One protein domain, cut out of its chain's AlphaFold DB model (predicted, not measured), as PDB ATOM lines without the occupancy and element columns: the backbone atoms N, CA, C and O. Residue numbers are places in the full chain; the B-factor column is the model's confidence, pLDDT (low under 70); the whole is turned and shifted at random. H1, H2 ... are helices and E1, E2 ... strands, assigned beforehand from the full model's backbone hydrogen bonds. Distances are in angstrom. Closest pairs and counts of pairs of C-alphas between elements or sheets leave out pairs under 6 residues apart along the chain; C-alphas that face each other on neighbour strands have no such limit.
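Overview. This is residues 5 to 86 of the 356 residues of an uncharacterized protein of Neisseria wadsworthii 9715 (UniProt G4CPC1). A strongly twisted sheet of five antiparallel strands has one helix, H2, packed along one face over E4, with the very short helix H1 over E1 on the same face; the opposite face bears no named helix. The long strand E5 runs through the inside of the sheet between E1 and E4, and the outline is elongated, with the far end of E5 at one end and the loop between E4 and E5 at the other. The printed part has 82 residues, with named elements in the order E1, E2, H1, H2, E3, E4, E5, and the sheet's order is E2, E1, E5, E4, E3. The class is mixed, helices and strands, in two layers, helices on one face of a sheet. The whole is compact, with a radius of gyration of the C-alphas of 12.8 A and spans of 43 by 25 by 22 A.

Along the chain. E1, residues 5 to 14, begins at C-alpha 5 (190.902, 120.176, 147.817), spans 23.5 A and bends by 76 degrees at residue 8. E2 is residues 22 to 24, 6.1 A, and H1 is residues 26 to 29, 6.0 A. H2, residues 34 to 44, spans 15.4 A from C-alpha 34 (175.555, 115.968, 143.053). E3, residues 50 to 55, spans 15.4 A, and E4, residues 58 to 64, spans 19.3 A. E5, residues 73 to 85, spans 32.2 A, bends by 64 degrees at residue 77 and ends at C-alpha 85 (195.073, 119.892, 152.135).

Arrangement. E2 and E3 are the edge strands. E1 and E2 form a hairpin, with N 24 and O 12 2.8 A apart. E1 and E5 are antiparallel at 147 degrees, with N 13 and O 78 2.8 A apart. E3, E4 and E5 form a meander, each strand the antiparallel neighbour of the one before; N 52 and O 60 are 2.8 A apart, and N 61 and O 77 are 2.8 A apart. These four N and O pairs are within hydrogen-bond range. H2 is on the sheet at a height of 8.7 A, over E4, and runs along the strands at 3 degrees to E4 on the local plane; their closest C-alphas are those of Cys 38 and Cys 61, 5.5 A apart. H1 is on the same face at a height of 9.1 A, and is only just over E1, with 3 of its 4 C-alphas falling on that strand. H1 and H2 are close but not clearly touching, their closest C-alphas being those of Leu 29 and His 37, 6.1 A apart. In H2 every O i to N i+4 pair is within hydrogen-bond range; H1 is too short for such a pair.

Size, cuts and confidence. The C-alphas farthest apart are those of Tyr 67 and Lys 86, 43.9 A. The printed part has no cut and no long link. The mean pLDDT of the printed part is 87.5; residues 16 to 20 and 66 to 71 are under 70.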
ATOM      1  N   ILE A   5     191.366 121.060 148.880       89.38
ATOM      2  CA  ILE A   5     190.902 120.176 147.817       89.38
ATOM      3  C   ILE A   5     189.637 119.454 148.268       89.38
ATOM      4  O   ILE A   5     189.469 119.087 149.433       89.38
ATOM      5  N   ARG A   6     188.727 119.256 147.316       91.00
ATOM      6  CA  ARG A   6     187.486 118.516 147.514       91.00
ATOM      7  C   ARG A   6     187.748 117.021 147.717       91.00
ATOM      8  O   ARG A   6     188.365 116.377 146.873       91.00
ATOM      9  N   GLY A   7     187.224 116.480 148.811       89.00
ATOM     10  CA  GLY A   7     187.206 115.059 149.145       89.00
ATOM     11  C   GLY A   7     185.855 114.396 148.852       89.00
ATOM     12  O   GLY A   7     185.172 114.717 147.878       89.00
ATOM     13  N   LYS A   8     185.461 113.437 149.698       90.94
ATOM     14  CA  LYS A   8     184.204 112.683 149.542       90.94
ATOM     15  C   LYS A   8     182.993 113.524 149.937       90.94
ATOM     16  O   LYS A   8     183.068 114.384 150.810       90.94
ATOM     17  N   LEU A   9     181.851 113.244 149.309       93.12
ATOM     18  CA  LEU A   9     180.578 113.830 149.718       93.12
ATOM     19  C   LEU A   9     180.196 113.313 151.110       93.12
ATOM     20  O   LEU A   9     180.098 112.105 151.322       93.12
ATOM     21  N   LYS A  10     179.946 114.236 152.036       92.94
ATOM     22  CA  LYS A  10     179.676 113.948 153.446       92.94
ATOM     23  C   LYS A  10     178.199 114.046 153.795       92.94
ATOM     24  O   LYS A  10     177.670 113.248 154.569       92.94
ATOM     25  N   SER A  11     177.527 115.060 153.266       93.31
ATOM     26  CA  SER A  11     176.131 115.327 153.598       93.31
ATOM     27  C   SER A  11     175.442 116.130 152.518       93.31
ATOM     28  O   SER A  11     176.065 116.908 151.801       93.31
ATOM     29  N   ILE A  12     174.130 115.969 152.459       95.00
ATOM     30  CA  ILE A  12     173.254 116.730 151.584       95.00
ATOM     31  C   ILE A  12     172.253 117.417 152.494       95.00
ATOM     32  O   ILE A  12     171.723 116.789 153.408       95.00
ATOM     33  N   TYR A  13     172.009 118.694 152.258       92.62
ATOM     34  CA  TYR A  13     170.916 119.422 152.878       92.62
ATOM     35  C   TYR A  13     169.949 119.819 151.784       92.62
ATOM     36  O   TYR A  13     170.373 120.347 150.758       92.62
ATOM     37  N   GLY A  14     168.669 119.562 151.982       88.44
ATOM     38  CA  GLY A  14     167.648 119.916 151.018       88.44
ATOM     39  C   GLY A  14     166.263 119.919 151.632       88.44
ATOM     40  O   GLY A  14     166.063 119.476 152.758       88.44
ATOM     41  N   GLY A  15     165.306 120.447 150.883       73.81
ATOM     42  CA  GLY A  15     163.930 120.606 151.338       73.81
ATOM     43  C   GLY A  15     163.430 122.019 151.072       73.81
ATOM     44  O   GLY A  15     164.183 122.985 151.149       73.81
ATOM     45  N   ARG A  16     162.147 122.125 150.716       63.88
ATOM     46  CA  ARG A  16     161.438 123.396 150.473       63.88
ATOM     47  C   ARG A  16     160.565 123.803 151.669       63.88
ATOM     48  O   ARG A  16     159.602 124.545 151.499       63.88
ATOM     49  N   ALA A  17     160.833 123.248 152.851       53.44
ATOM     50  CA  ALA A  17     159.990 123.449 154.021       53.44
ATOM     51  C   ALA A  17     160.169 124.863 154.597       53.44
ATOM     52  O   ALA A  17     161.269 125.411 154.604       53.44
ATOM     53  N   ALA A  18     159.085 125.429 155.134       48.53
ATOM     54  CA  ALA A  18     159.076 126.759 155.752       48.53
ATOM     55  C   ALA A  18     160.016 126.887 156.974       48.53
ATOM     56  O   ALA A  18     160.319 127.998 157.394       48.53
ATOM     57  N   ALA A  19     160.486 125.762 157.529       54.97
ATOM     58  CA  ALA A  19     161.344 125.690 158.714       54.97
ATOM     59  C   ALA A  19     162.859 125.601 158.411       54.97
ATOM     60  O   ALA A  19     163.654 125.558 159.346       54.97
ATOM     61  N   GLY A  20     163.274 125.580 157.136       68.50
ATOM     62  CA  GLY A  20     164.683 125.472 156.729       68.50
ATOM     63  C   GLY A  20     164.994 124.220 155.898       68.50
ATOM     64  O   GLY A  20     164.093 123.501 155.468       68.50
ATOM     65  N   ARG A  21     166.286 123.981 155.624       80.12
ATOM     66  CA  ARG A  21     166.765 122.801 154.878       80.12
ATOM     67  C   ARG A  21     167.060 121.650 155.838       80.12
ATOM     68  O   ARG A  21     167.840 121.828 156.773       80.12
ATOM     69  N   ASP A  22     166.542 120.465 155.539       87.81
ATOM     70  CA  ASP A  22     166.798 119.256 156.320       87.81
ATOM     71  C   ASP A  22     168.046 118.529 155.829       87.81
ATOM     72  O   ASP A  22     168.374 118.540 154.639       87.81
ATOM     73  N   ARG A  23     168.744 117.844 156.740       91.44
ATOM     74  CA  ARG A  23     169.826 116.932 156.357       91.44
ATOM     75  C   ARG A  23     169.218 115.673 155.736       91.44
ATOM     76  O   ARG A  23     168.509 114.925 156.401       91.44
ATOM     77  N   LEU A  24     169.548 115.416 154.478       92.25
ATOM     78  CA  LEU A  24     169.079 114.266 153.712       92.25
ATOM     79  C   LEU A  24     170.115 113.127 153.731       92.25
ATOM     80  O   LEU A  24     171.325 113.390 153.741       92.25
ATOM     81  N   PRO A  25     169.679 111.853 153.703       93.00
ATOM     82  CA  PRO A  25     170.596 110.730 153.563       93.00
ATOM     83  C   PRO A  25     171.227 110.709 152.162       93.00
ATOM     84  O   PRO A  25     170.587 111.063 151.172       93.00
ATOM     85  N   LEU A  26     172.473 110.230 152.053       92.88
ATOM     86  CA  LEU A  26     173.191 110.160 150.767       92.88
ATOM     87  C   LEU A  26     172.486 109.268 149.729       92.88
ATOM     88  O   LEU A  26     172.670 109.456 148.528       92.88
ATOM     89  N   SER A  27     171.640 108.334 150.175       93.94
ATOM     90  CA  SER A  27     170.830 107.467 149.311       93.94
ATOM     91  C   SER A  27     169.865 108.233 148.398       93.94
ATOM     92  O   SER A  27     169.479 107.695 147.361       93.94
ATOM     93  N   VAL A  28     169.531 109.495 148.712       92.38
ATOM     94  CA  VAL A  28     168.736 110.376 147.835       92.38
ATOM     95  C   VAL A  28     169.379 110.536 146.455       92.38
ATOM     96  O   VAL A  28     168.664 110.647 145.461       92.38
ATOM     97  N   LEU A  29     170.710 110.451 146.363       93.50
ATOM     98  CA  LEU A  29     171.417 110.529 145.086       93.50
ATOM     99  C   LEU A  29     171.216 109.305 144.192       93.50
ATOM    100  O   LEU A  29     171.461 109.407 142.999       93.50
ATOM    101  N   LYS A  30     170.808 108.143 144.720       94.62
ATOM    102  CA  LYS A  30     170.607 106.912 143.924       94.62
ATOM    103  C   LYS A  30     171.791 106.577 142.989       94.62
ATOM    104  O   LYS A  30     171.591 106.161 141.853       94.62
ATOM    105  N   GLY A  31     173.023 106.795 143.459       93.25
ATOM    106  CA  GLY A  31     174.257 106.570 142.689       93.25
ATOM    107  C   GLY A  31     174.678 107.715 141.756       93.25
ATOM    108  O   GLY A  31     175.745 107.634 141.156       93.25
ATOM    109  N   MET A  32     173.887 108.786 141.649       96.00
ATOM    110  CA  MET A  32     174.238 109.979 140.877       96.00
ATOM    111  C   MET A  32     175.290 110.836 141.584       96.00
ATOM    112  O   MET A  32     175.375 110.876 142.814       96.00
ATOM    113  N   THR A  33     176.039 111.614 140.807       96.00
ATOM    114  CA  THR A  33     176.804 112.738 141.351       96.00
ATOM    115  C   THR A  33     175.862 113.866 141.797       96.00
ATOM    116  O   THR A  33     174.745 113.985 141.290       96.00
ATOM    117  N   PRO A  34     176.298 114.754 142.706       96.31
ATOM    118  CA  PRO A  34     175.555 115.968 143.053       96.31
ATOM    119  C   PRO A  34     175.129 116.832 141.861       96.31
ATOM    120  O   PRO A  34     174.018 117.361 141.846       96.31
ATOM    121  N   GLU A  35     175.973 116.925 140.831       96.88
ATOM    122  CA  GLU A  35     175.652 117.639 139.594       96.88
ATOM    123  C   GLU A  35     174.534 116.936 138.817       96.88
ATOM    124  O   GLU A  35     173.548 117.571 138.451       96.88
ATOM    125  N   GLN A  36     174.625 115.615 138.636       97.31
ATOM    126  CA  GLN A  36     173.581 114.818 137.983       97.31
ATOM    127  C   GLN A  36     172.248 114.883 138.739       97.31
ATOM    128  O   GLN A  36     171.198 115.070 138.120       97.31
ATOM    129  N   HIS A  37     172.283 114.792 140.071       96.12
ATOM    130  CA  HIS A  37     171.098 114.953 140.909       96.12
ATOM    131  C   HIS A  37     170.489 116.350 140.738       96.12
ATOM    132  O   HIS A  37     169.288 116.472 140.509       96.12
ATOM    133  N   CYS A  38     171.306 117.409 140.737       95.81
ATOM    134  CA  CYS A  38     170.814 118.758 140.475       95.81
ATOM    135  C   CYS A  38     170.171 118.888 139.086       95.81
ATOM    136  O   CYS A  38     169.081 119.440 138.966       95.81
ATOM    137  N   GLN A  39     170.786 118.321 138.045       96.94
ATOM    138  CA  GLN A  39     170.212 118.310 136.696       96.94
ATOM    139  C   GLN A  39     168.855 117.595 136.646       96.94
ATOM    140  O   GLN A  39     167.952 118.022 135.923       96.94
ATOM    141  N   GLN A  40     168.666 116.534 137.434       95.56
ATOM    142  CA  GLN A  40     167.365 115.883 137.557       95.56
ATOM    143  C   GLN A  40     166.322 116.799 138.220       95.56
ATOM    144  O   GLN A  40     165.184 116.868 137.755       95.56
ATOM    145  N   GLU A  41     166.694 117.526 139.270       92.94
ATOM    146  CA  GLU A  41     165.790 118.452 139.965       92.94
ATOM    147  C   GLU A  41     165.447 119.698 139.129       92.94
ATOM    148  O   GLU A  41     164.312 120.187 139.170       92.94
ATOM    149  N   ILE A  42     166.380 120.167 138.295       93.75
ATOM    150  CA  ILE A  42     166.142 121.233 137.310       93.75
ATOM    151  C   ILE A  42     165.078 120.787 136.301       93.75
ATOM    152  O   ILE A  42     164.129 121.527 136.036       93.75
ATOM    153  N   LYS A  43     165.160 119.547 135.791       94.38
ATOM    154  CA  LYS A  43     164.135 118.986 134.888       94.38
ATOM    155  C   LYS A  43     162.752 118.933 135.541       94.38
ATOM    156  O   LYS A  43     161.766 119.268 134.891       94.38
ATOM    157  N   LYS A  44     162.674 118.578 136.830       90.81
ATOM    158  CA  LYS A  44     161.415 118.598 137.603       90.81
ATOM    159  C   LYS A  44     160.870 120.013 137.823       90.81
ATOM    160  O   LYS A  44     159.669 120.181 137.993       90.81
ATOM    161  N   SER A  45     161.732 121.026 137.789       87.12
ATOM    162  CA  SER A  45     161.384 122.440 137.983       87.12
ATOM    163  C   SER A  45     161.165 123.177 136.651       87.12
ATOM    164  O   SER A  45     161.544 124.339 136.506       87.12
ATOM    165  N   SER A  46     160.595 122.491 135.651       88.81
ATOM    166  CA  SER A  46     160.352 123.023 134.298       88.81
ATOM    167  C   SER A  46     161.611 123.578 133.612       88.81
ATOM    168  O   SER A  46     161.535 124.539 132.850       88.81
ATOM    169  N   GLY A  47     162.781 123.005 133.909       89.50
ATOM    170  CA  GLY A  47     164.063 123.419 133.337       89.50
ATOM    171  C   GLY A  47     164.683 124.670 133.968       89.50
ATOM    172  O   GLY A  47     165.725 125.121 133.501       89.50
ATOM    173  N   LYS A  48     164.085 125.242 135.022       89.50
ATOM    174  CA  LYS A  48     164.621 126.431 135.698       89.50
ATOM    175  C   LYS A  48     165.598 126.030 136.807       89.50
ATOM    176  O   LYS A  48     165.220 125.304 137.725       89.50
ATOM    177  N   GLY A  49     166.827 126.540 136.741       93.06
ATOM    178  CA  GLY A  49     167.859 126.353 137.763       93.06
ATOM    179  C   GLY A  49     169.242 126.050 137.189       93.06
ATOM    180  O   GLY A  49     169.406 125.950 135.976       93.06
ATOM    181  N   TYR A  50     170.245 125.919 138.057       95.50
ATOM    182  CA  TYR A  50     171.607 125.538 137.673       95.50
ATOM    183  C   TYR A  50     172.388 124.936 138.846       95.50
ATOM    184  O   TYR A  50     172.084 125.166 140.017       95.50
ATOM    185  N   PHE A  51     173.429 124.175 138.522       96.56
ATOM    186  CA  PHE A  51     174.384 123.669 139.500       96.56
ATOM    187  C   PHE A  51     175.532 124.664 139.678       96.56
ATOM    188  O   PHE A  51     176.113 125.129 138.698       96.56
ATOM    189  N   LYS A  52     175.870 124.993 140.924       95.31
ATOM    190  CA  LYS A  52     176.933 125.939 141.261       95.31
ATOM    191  C   LYS A  52     177.979 125.269 142.140       95.31
ATOM    192  O   LYS A  52     177.667 124.832 143.245       95.31
ATOM    193  N   LYS A  53     179.235 125.284 141.691       94.81
ATOM    194  CA  LYS A  53     180.382 124.957 142.544       94.81
ATOM    195  C   LYS A  53     180.696 126.150 143.436       94.81
ATOM    196  O   LYS A  53     181.217 127.151 142.954       94.81
ATOM    197  N   GLN A  54     180.300 126.082 144.704       92.50
ATOM    198  CA  GLN A  54     180.360 127.227 145.617       92.50
ATOM    199  C   GLN A  54     181.739 127.346 146.276       92.50
ATOM    200  O   GLN A  54     182.277 128.445 146.382       92.50
ATOM    201  N   SER A  55     182.314 126.226 146.712       92.94
ATOM    202  CA  SER A  55     183.660 126.147 147.291       92.94
ATOM    203  C   SER A  55     184.202 124.710 147.190       92.94
ATOM    204  O   SER A  55     183.451 123.798 146.833       92.94
ATOM    205  N   PRO A  56     185.471 124.430 147.547       91.44
ATOM    206  CA  PRO A  56     185.954 123.050 147.643       91.44
ATOM    207  C   PRO A  56     185.084 122.157 148.543       91.44
ATOM    208  O   PRO A  56     184.928 120.974 148.246       91.44
ATOM    209  N   GLY A  57     184.471 122.733 149.585       93.75
ATOM    210  CA  GLY A  57     183.627 122.025 150.549       93.75
ATOM    211  C   GLY A  57     182.126 122.055 150.260       93.75
ATOM    212  O   GLY A  57     181.387 121.376 150.965       93.75
ATOM    213  N   GLU A  58     181.656 122.802 149.255       95.44
ATOM    214  CA  GLU A  58     180.220 122.937 148.988       95.44
ATOM    215  C   GLU A  58     179.898 123.096 147.498       95.44
ATOM    216  O   GLU A  58     180.486 123.925 146.800       95.44
ATOM    217  N   ASP A  59     178.878 122.362 147.056       96.12
ATOM    218  CA  ASP A  59     178.106 122.668 145.855       96.12
ATOM    219  C   ASP A  59     176.667 123.011 146.206       96.12
ATOM    220  O   ASP A  59     176.112 122.499 147.177       96.12
ATOM    221  N   VAL A  60     176.030 123.820 145.365       94.88
ATOM    222  CA  VAL A  60     174.641 124.233 145.548       94.88
ATOM    223  C   VAL A  60     173.857 123.992 144.264       94.88
ATOM    224  O   VAL A  60     174.280 124.378 143.175       94.88
ATOM    225  N   CYS A  61     172.691 123.366 144.388       94.81
ATOM    226  CA  CYS A  61     171.696 123.325 143.326       94.81
ATOM    227  C   CYS A  61     170.741 124.505 143.480       94.81
ATOM    228  O   CYS A  61     169.954 124.551 144.431       94.81
ATOM    229  N   MET A  62     170.820 125.446 142.546       93.00
ATOM    230  CA  MET A  62     169.974 126.630 142.501       93.00
ATOM    231  C   MET A  62     168.690 126.287 141.746       93.00
ATOM    232  O   MET A  62     168.748 125.984 140.557       93.00
ATOM    233  N   LEU A  63     167.541 126.325 142.415       91.00
ATOM    234  CA  LEU A  63     166.219 126.037 141.840       91.00
ATOM    235  C   LEU A  63     165.237 127.151 142.234       91.00
ATOM    236  O   LEU A  63     165.515 127.872 143.190       91.00
ATOM    237  N   PRO A  64     164.089 127.308 141.546       87.31
ATOM    238  CA  PRO A  64     163.060 128.253 141.967       87.31
ATOM    239  C   PRO A  64     162.632 127.978 143.412       87.31
ATOM    240  O   PRO A  64     162.269 126.844 143.747       87.31
ATOM    241  N   GLY A  65     162.712 129.005 144.257       74.00
ATOM    242  CA  GLY A  65     162.331 128.923 145.663       74.00
ATOM    243  C   GLY A  65     160.819 128.744 145.860       74.00
ATOM    244  O   GLY A  65     160.022 128.799 144.920       74.00
ATOM    245  N   GLY A  66     160.410 128.482 147.106       67.56
ATOM    246  CA  GLY A  66     158.999 128.294 147.472       67.56
ATOM    247  C   GLY A  66     158.157 129.575 147.356       67.56
ATOM    248  O   GLY A  66     158.684 130.653 147.094       67.56
ATOM    249  N   TYR A  67     156.845 129.461 147.605       57.62
ATOM    250  CA  TYR A  67     155.816 130.514 147.443       57.62
ATOM    251  C   TYR A  67     156.179 131.907 148.014       57.62
ATOM    252  O   TYR A  67     155.699 132.916 147.510       57.62
ATOM    253  N   PHE A  68     157.050 131.974 149.027       59.06
ATOM    254  CA  PHE A  68     157.485 133.210 149.696       59.06
ATOM    255  C   PHE A  68     158.654 133.950 149.016       59.06
ATOM    256  O   PHE A  68     158.974 135.065 149.409       59.06
ATOM    257  N   SER A  69     159.292 133.358 148.002       57.97
ATOM    258  CA  SER A  69     160.536 133.873 147.388       57.97
ATOM    259  C   SER A  69     160.340 134.545 146.019       57.97
ATOM    260  O   SER A  69     161.306 134.897 145.341       57.97
ATOM    261  N   GLY A  70     159.086 134.729 145.585       60.78
ATOM    262  CA  GLY A  70     158.743 135.487 144.374       60.78
ATOM    263  C   GLY A  70     159.271 134.897 143.059       60.78
ATOM    264  O   GLY A  70     159.350 135.611 142.065       60.78
ATOM    265  N   GLY A  71     159.645 133.612 143.031       68.69
ATOM    266  CA  GLY A  71     160.187 132.949 141.838       68.69
ATOM    267  C   GLY A  71     161.701 133.104 141.642       68.69
ATOM    268  O   GLY A  71     162.213 132.683 140.603       68.69
ATOM    269  N   ASN A  72     162.419 133.664 142.622       82.56
ATOM    270  CA  ASN A  72     163.878 133.746 142.594       82.56
ATOM    271  C   ASN A  72     164.527 132.357 142.699       82.56
ATOM    272  O   ASN A  72     163.965 131.424 143.275       82.56
ATOM    273  N   LEU A  73     165.726 132.218 142.127       85.94
ATOM    274  CA  LEU A  73     166.530 131.010 142.288       85.94
ATOM    275  C   LEU A  73     167.227 131.032 143.647       85.94
ATOM    276  O   LEU A  73     167.982 131.952 143.956       85.94
ATOM    277  N   GLU A  74     167.031 129.975 144.419       87.19
ATOM    278  CA  GLU A  74     167.638 129.788 145.732       87.19
ATOM    279  C   GLU A  74     168.366 128.447 145.779       87.19
ATOM    280  O   GLU A  74     168.054 127.522 145.026       87.19
ATOM    281  N   GLY A  75     169.342 128.319 146.679       87.06
ATOM    282  CA  GLY A  75     169.949 127.020 146.947       87.06
ATOM    283  C   GLY A  75     168.898 126.091 147.546       87.06
ATOM    284  O   GLY A  75     168.531 126.242 148.701       87.06
ATOM    285  N   VAL A  76     168.373 125.145 146.779       89.50
ATOM    286  CA  VAL A  76     167.383 124.190 147.302       89.50
ATOM    287  C   VAL A  76     168.074 122.937 147.818       89.50
ATOM    288  O   VAL A  76     167.611 122.335 148.782       89.50
ATOM    289  N   PHE A  77     169.222 122.590 147.232       92.56
ATOM    290  CA  PHE A  77     170.106 121.551 147.747       92.56
ATOM    291  C   PHE A  77     171.513 122.107 147.947       92.56
ATOM    292  O   PHE A  77     172.050 122.726 147.031       92.56
ATOM    293  N   SER A  78     172.116 121.845 149.104       94.56
ATOM    294  CA  SER A  78     173.555 122.010 149.337       94.56
ATOM    295  C   SER A  78     174.192 120.640 149.523       94.56
ATOM    296  O   SER A  78     173.712 119.822 150.309       94.56
ATOM    297  N   TYR A  79     175.291 120.399 148.823       95.56
ATOM    298  CA  TYR A  79     176.081 119.180 148.894       95.56
ATOM    299  C   TYR A  79     177.414 119.528 149.539       95.56
ATOM    300  O   TYR A  79     178.200 120.282 148.970       95.56
ATOM    301  N   TYR A  80     177.659 118.990 150.726       94.50
ATOM    302  CA  TYR A  80     178.859 119.281 151.495       94.50
ATOM    303  C   TYR A  80     179.852 118.140 151.382       94.50
ATOM    304  O   TYR A  80     179.511 116.975 151.607       94.50
ATOM    305  N   TYR A  81     181.087 118.498 151.073       93.94
ATOM    306  CA  TYR A  81     182.203 117.581 150.916       93.94
ATOM    307  C   TYR A  81     183.143 117.701 152.109       93.94
ATOM    308  O   TYR A  81     183.296 118.779 152.685       93.94
ATOM    309  N   ASP A  82     183.818 116.608 152.454       90.81
ATOM    310  CA  ASP A  82     185.061 116.746 153.203       90.81
ATOM    311  C   ASP A  82     186.063 117.538 152.353       90.81
ATOM    312  O   ASP A  82     186.072 117.455 151.123       90.81
ATOM    313  N   THR A  83     186.919 118.309 153.011       89.56
ATOM    314  CA  THR A  83     188.021 119.018 152.360       89.56
ATOM    315  C   THR A  83     189.322 118.613 153.011       89.56
ATOM    316  O   THR A  83     189.363 118.481 154.234       89.56
ATOM    317  N   TYR A  84     190.376 118.477 152.220       88.38
ATOM    318  CA  TYR A  84     191.712 118.184 152.722       88.38
ATOM    319  C   TYR A  84     192.741 119.114 152.082       88.38
ATOM    320  O   TYR A  84     192.481 119.721 151.045       88.38
ATOM    321  N   GLU A  85     193.896 119.247 152.718       90.62
ATOM    322  CA  GLU A  85     195.073 119.892 152.135       90.62
ATOM    323  C   GLU A  85     196.028 118.783 151.687       90.62
ATOM    324  O   GLU A  85     196.125 117.759 152.375       90.62
ATOM    325  N   LYS A  86     196.706 118.963 150.544       93.19
ATOM    326  CA  LYS A  86     197.772 118.033 150.146       93.19
ATOM    327  C   LYS A  86     198.836 117.976 151.227       93.19
ATOM    328  O   LYS A  86     199.141 118.995 151.850       93.19
TER     329      LYS A  86